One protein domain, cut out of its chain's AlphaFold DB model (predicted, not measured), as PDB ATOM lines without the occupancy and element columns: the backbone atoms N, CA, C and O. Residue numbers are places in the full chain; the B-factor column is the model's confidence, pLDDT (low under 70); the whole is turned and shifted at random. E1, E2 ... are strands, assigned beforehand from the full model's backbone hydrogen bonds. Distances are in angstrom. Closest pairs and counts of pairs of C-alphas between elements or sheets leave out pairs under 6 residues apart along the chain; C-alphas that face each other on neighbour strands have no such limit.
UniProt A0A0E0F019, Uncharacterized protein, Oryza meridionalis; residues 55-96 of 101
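AT A GLANCE: This is residues 55 to 96 of the 101 residues of an uncharacterized protein of Oryza meridionalis (UniProt A0A0E0F019). The domain has little regular structure: one small two-strand hairpin, E1 and E2, and a long winding stretch that runs away from it, turns through a loop at residues 74 to 80 that sticks out, and folds back. The printed part has 42 residues, no named helix and two named strands, E1 then E2, in an antiparallel sheet; the class is all strand, with 6 residues in named elements. The whole is loose, with a radius of gyration of the C-alphas of 11.6 A, and spans 28 by 25 by 16 A.

IN THESE COORDINATES: Find C-alpha 57 at (-4.916, -1.679, 40.979); from there E1, residues 57 to 59, runs 6.5 A. E2, residues 65 to 67, runs 6.4 A to C-alpha 67 at (-0.842, 0.062, 41.091).

HOW THE PARTS SIT: E1 and E2 form a hairpin with a tight link, their directions at 154 degrees. Look at C-alphas 57 and 67, which face each other at 4.4 A. N 58 and O 66 are within hydrogen-bond range at 2.9 A.

THE WHOLE: Residues 68 to 96 hold no named element, and residues 74 to 80 stand free. The C-alphas farthest apart, of Ala 77 and Thr 89, are 31.3 A apart. The printed part has no cut, and no printed residue is under 70 in pLDDT.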
ATOM      1  N   ALA A  55      -6.523   4.727  38.219       85.31
ATOM      2  CA  ALA A  55      -5.529   3.732  37.840       85.31
ATOM      3  C   ALA A  55      -5.969   2.305  38.200       85.31
ATOM      4  O   ALA A  55      -6.446   2.070  39.311       85.31
ATOM      5  N   ALA A  56      -5.688   1.346  37.313       88.06
ATOM      6  CA  ALA A  56      -5.821  -0.076  37.607       88.06
ATOM      7  C   ALA A  56      -4.949  -0.474  38.812       88.06
ATOM      8  O   ALA A  56      -3.789  -0.058  38.948       88.06
ATOM      9  N   ARG A  57      -5.534  -1.262  39.718       91.62
ATOM     10  CA  ARG A  57      -4.916  -1.679  40.979       91.62
ATOM     11  C   ARG A  57      -5.287  -3.114  41.304       91.62
ATOM     12  O   ARG A  57      -6.432  -3.513  41.116       91.62
ATOM     13  N   VAL A  58      -4.337  -3.858  41.859       92.31
ATOM     14  CA  VAL A  58      -4.595  -5.168  42.459       92.31
ATOM     15  C   VAL A  58      -4.619  -5.029  43.978       92.31
ATOM     16  O   VAL A  58      -3.757  -4.367  44.564       92.31
ATOM     17  N   ARG A  59      -5.623  -5.624  44.625       94.00
ATOM     18  CA  ARG A  59      -5.711  -5.665  46.086       94.00
ATOM     19  C   ARG A  59      -4.864  -6.819  46.614       94.00
ATOM     20  O   ARG A  59      -5.042  -7.965  46.209       94.00
ATOM     21  N   LEU A  60      -3.930  -6.499  47.499       94.81
ATOM     22  CA  LEU A  60      -3.073  -7.461  48.180       94.81
ATOM     23  C   LEU A  60      -3.826  -8.107  49.351       94.81
ATOM     24  O   LEU A  60      -4.865  -7.617  49.798       94.81
ATOM     25  N   ARG A  61      -3.279  -9.211  49.874       97.12
ATOM     26  CA  ARG A  61      -3.884  -9.968  50.987       97.12
ATOM     27  C   ARG A  61      -4.033  -9.144  52.269       97.12
ATOM     28  O   ARG A  61      -4.963  -9.375  53.027       97.12
ATOM     29  N   ASP A  62      -3.149  -8.176  52.484       96.56
ATOM     30  CA  ASP A  62      -3.172  -7.254  53.626       96.56
ATOM     31  C   ASP A  62      -4.114  -6.048  53.423       96.56
ATOM     32  O   ASP A  62      -4.168  -5.149  54.257       96.56
ATOM     33  N   GLY A  63      -4.853  -6.003  52.309       94.31
ATOM     34  CA  GLY A  63      -5.786  -4.927  51.982       94.31
ATOM     35  C   GLY A  63      -5.159  -3.706  51.307       94.31
ATOM     36  O   GLY A  63      -5.904  -2.826  50.860       94.31
ATOM     37  N   ARG A  64      -3.827  -3.642  51.166       91.94
ATOM     38  CA  ARG A  64      -3.166  -2.579  50.395       91.94
ATOM     39  C   ARG A  64      -3.409  -2.760  48.896       91.94
ATOM     40  O   ARG A  64      -3.736  -3.849  48.427       91.94
ATOM     41  N   HIS A  65      -3.249  -1.681  48.135       91.19
ATOM     42  CA  HIS A  65      -3.420  -1.696  46.683       91.19
ATOM     43  C   HIS A  65      -2.082  -1.466  45.985       91.19
ATOM     44  O   HIS A  65      -1.407  -0.475  46.262       91.19
ATOM     45  N   LEU A  66      -1.732  -2.347  45.051       91.81
ATOM     46  CA  LEU A  66      -0.581  -2.185  44.171       91.81
ATOM     47  C   LEU A  66      -1.061  -1.658  42.817       91.81
ATOM     48  O   LEU A  66      -1.921  -2.267  42.177       91.81
ATOM     49  N   ALA A  67      -0.531  -0.513  42.394       92.44
ATOM     50  CA  ALA A  67      -0.842   0.062  41.091       92.44
ATOM     51  C   ALA A  67      -0.075  -0.686  39.993       92.44
ATOM     52  O   ALA A  67       1.119  -0.933  40.139       92.44
ATOM     53  N   TYR A  68      -0.751  -1.016  38.895       92.38
ATOM     54  CA  TYR A  68      -0.134  -1.689  37.752       92.38
ATOM     55  C   TYR A  68      -0.616  -1.075  36.438       92.38
ATOM     56  O   TYR A  68      -1.620  -0.355  36.395       92.38
ATOM     57  N   HIS A  69       0.143  -1.309  35.378       90.81
ATOM     58  CA  HIS A  69      -0.227  -0.972  34.013       90.81
ATOM     59  C   HIS A  69      -0.132  -2.238  33.169       90.81
ATOM     60  O   HIS A  69       0.741  -3.074  33.399       90.81
ATOM     61  N   GLU A  70      -1.039  -2.376  32.215       90.69
ATOM     62  CA  GLU A  70      -1.098  -3.511  31.308       90.69
ATOM     63  C   GLU A  70      -1.083  -2.986  29.875       90.69
ATOM     64  O   GLU A  70      -1.739  -1.994  29.564       90.69
ATOM     65  N   SER A  71      -0.297  -3.628  29.017       88.81
ATOM     66  CA  SER A  71      -0.180  -3.283  27.601       88.81
ATOM     67  C   SER A  71      -0.141  -4.554  26.762       88.81
ATOM     68  O   SER A  71       0.458  -5.541  27.190       88.81
ATOM     69  N   GLY A  72      -0.704  -4.503  25.555       90.00
ATOM     70  CA  GLY A  72      -0.822  -5.653  24.661       90.00
ATOM     71  C   GLY A  72      -2.158  -6.375  24.827       90.00
ATOM     72  O   GLY A  72      -3.198  -5.739  24.981       90.00
ATOM     73  N   VAL A  73      -2.129  -7.708  24.767       90.31
ATOM     74  CA  VAL A  73      -3.324  -8.554  24.910       90.31
ATOM     75  C   VAL A  73      -3.702  -8.688  26.383       90.31
ATOM     76  O   VAL A  73      -2.823  -8.904  27.217       90.31
ATOM     77  N   ALA A  74      -5.006  -8.626  26.674       89.38
ATOM     78  CA  ALA A  74      -5.548  -8.821  28.016       89.38
ATOM     79  C   ALA A  74      -4.991 -10.091  28.678       89.38
ATOM     80  O   ALA A  74      -4.910 -11.155  28.049       89.38
ATOM     81  N   ARG A  75      -4.642  -9.998  29.963       87.06
ATOM     82  CA  ARG A  75      -4.014 -11.059  30.760       87.06
ATOM     83  C   ARG A  75      -4.727 -12.402  30.624       87.06
ATOM     84  O   ARG A  75      -4.057 -13.438  30.577       87.06
ATOM     85  N   GLU A  76      -6.053 -12.403  30.577       91.06
ATOM     86  CA  GLU A  76      -6.904 -13.595  30.481       91.06
ATOM     87  C   GLU A  76      -6.717 -14.330  29.146       91.06
ATOM     88  O   GLU A  76      -6.785 -15.556  29.117       91.06
ATOM     89  N   ALA A  77      -6.414 -13.597  28.072       92.25
ATOM     90  CA  ALA A  77      -6.213 -14.119  26.721       92.25
ATOM     91  C   ALA A  77      -4.727 -14.260  26.325       92.25
ATOM     92  O   ALA A  77      -4.405 -14.857  25.296       92.25
ATOM     93  N   ALA A  78      -3.803 -13.717  27.122       91.62
ATOM     94  CA  ALA A  78      -2.380 -13.719  26.810       91.62
ATOM     95  C   ALA A  78      -1.750 -15.123  26.921       91.62
ATOM     96  O   ALA A  78      -1.821 -15.773  27.965       91.62
ATOM     97  N   ARG A  79      -1.044 -15.554  25.861       94.38
ATOM     98  CA  ARG A  79      -0.248 -16.802  25.843       94.38
ATOM     99  C   ARG A  79       0.997 -16.730  26.729       94.38
ATOM    100  O   ARG A  79       1.391 -17.727  27.321       94.38
ATOM    101  N   VAL A  80       1.620 -15.555  26.796       91.12
ATOM    102  CA  VAL A  80       2.811 -15.275  27.606       91.12
ATOM    103  C   VAL A  80       2.543 -14.012  28.407       91.12
ATOM    104  O   VAL A  80       2.011 -13.040  27.876       91.12
ATOM    105  N   ARG A  81       2.906 -14.029  29.691       90.94
ATOM    106  CA  ARG A  81       2.736 -12.901  30.610       90.94
ATOM    107  C   ARG A  81       4.105 -12.486  31.130       90.94
ATOM    108  O   ARG A  81       4.800 -13.300  31.730       90.94
ATOM    109  N   VAL A  82       4.470 -11.227  30.913       90.69
ATOM    110  CA  VAL A  82       5.720 -10.639  31.407       90.69
ATOM    111  C   VAL A  82       5.370  -9.608  32.472       90.69
ATOM    112  O   VAL A  82       4.529  -8.745  32.243       90.69
ATOM    113  N   VAL A  83       6.006  -9.707  33.639       91.25
ATOM    114  CA  VAL A  83       5.858  -8.730  34.724       91.25
ATOM    115  C   VAL A  83       7.131  -7.901  34.789       91.25
ATOM    116  O   VAL A  83       8.217  -8.449  34.965       91.25
ATOM    117  N   PHE A  84       6.991  -6.586  34.655       91.06
ATOM    118  CA  PHE A  84       8.098  -5.641  34.724       91.06
ATOM    119  C   PHE A  84       8.027  -4.836  36.025       91.06
ATOM    120  O   PHE A  84       6.985  -4.265  36.348       91.06
ATOM    121  N   SER A  85       9.136  -4.787  36.764       92.12
ATOM    122  CA  SER A  85       9.287  -3.930  37.942       92.12
ATOM    123  C   SER A  85      10.102  -2.701  37.569       92.12
ATOM    124  O   SER A  85      11.208  -2.829  37.050       92.12
ATOM    125  N   HIS A  86       9.580  -1.518  37.874       92.75
ATOM    126  CA  HIS A  86      10.304  -0.271  37.662       92.75
ATOM    127  C   HIS A  86      11.426  -0.080  38.695       92.75
ATOM    128  O   HIS A  86      11.421  -0.684  39.771       92.75
ATOM    129  N   GLY A  87      12.387   0.788  38.368       93.94
ATOM    130  CA  GLY A  87      13.437   1.223  39.292       93.94
ATOM    131  C   GLY A  87      12.927   2.197  40.362       93.94
ATOM    132  O   GLY A  87      11.782   2.642  40.322       93.94
ATOM    133  N   PHE A  88      13.794   2.559  41.314       93.44
ATOM    134  CA  PHE A  88      13.452   3.383  42.486       93.44
ATOM    135  C   PHE A  88      12.770   4.720  42.150       93.44
ATOM    136  O   PHE A  88      11.859   5.140  42.855       93.44
ATOM    137  N   THR A  89      13.172   5.370  41.060       95.12
ATOM    138  CA  THR A  89      12.620   6.662  40.618       95.12
ATOM    139  C   THR A  89      11.526   6.531  39.559       95.12
ATOM    140  O   THR A  89      11.117   7.537  38.987       95.12
ATOM    141  N   GLY A  90      11.096   5.305  39.259       92.62
ATOM    142  CA  GLY A  90      10.065   5.019  38.271       92.62
ATOM    143  C   GLY A  90       8.684   4.795  38.880       92.62
ATOM    144  O   GLY A  90       8.426   4.989  40.068       92.62
ATOM    145  N   SER A  91       7.788   4.341  38.024       92.25
ATOM    146  CA  SER A  91       6.368   4.156  38.242       92.25
ATOM    147  C   SER A  91       5.870   2.978  37.408       92.25
ATOM    148  O   SER A  91       6.566   2.437  36.548       92.25
ATOM    149  N   ARG A  92       4.601   2.605  37.603       91.56
ATOM    150  CA  ARG A  92       3.931   1.576  36.792       91.56
ATOM    151  C   ARG A  92       3.944   1.849  35.278       91.56
ATOM    152  O   ARG A  92       3.614   0.941  34.528       91.56
ATOM    153  N   LEU A  93       4.226   3.082  34.850       91.62
ATOM    154  CA  LEU A  93       4.234   3.482  33.441       91.62
ATOM    155  C   LEU A  93       5.622   3.366  32.795       91.62
ATOM    156  O   LEU A  93       5.715   3.424  31.576       91.62
ATOM    157  N   ASP A  94       6.684   3.151  33.576       90.75
ATOM    158  CA  ASP A  94       8.075   3.170  33.094       90.75
ATOM    159  C   ASP A  94       8.538   1.826  32.501       90.75
ATOM    160  O   ASP A  94       9.683   1.413  32.669       90.75
ATOM    161  N   GLY A  95       7.630   1.114  31.832       82.12
ATOM    162  CA  GLY A  95       7.879  -0.191  31.219       82.12
ATOM    163  C   GLY A  95       7.910  -0.148  29.692       82.12
ATOM    164  O   GLY A  95       7.506   0.825  29.059       82.12
ATOM    165  N   LEU A  96       8.358  -1.249  29.088       77.06
ATOM    166  CA  LEU A  96       8.257  -1.439  27.643       77.06
ATOM    167  C   LEU A  96       6.784  -1.640  27.266       77.06
ATOM    168  O   LEU A  96       6.172  -2.634  27.653       77.06
TER     169      LEU A  96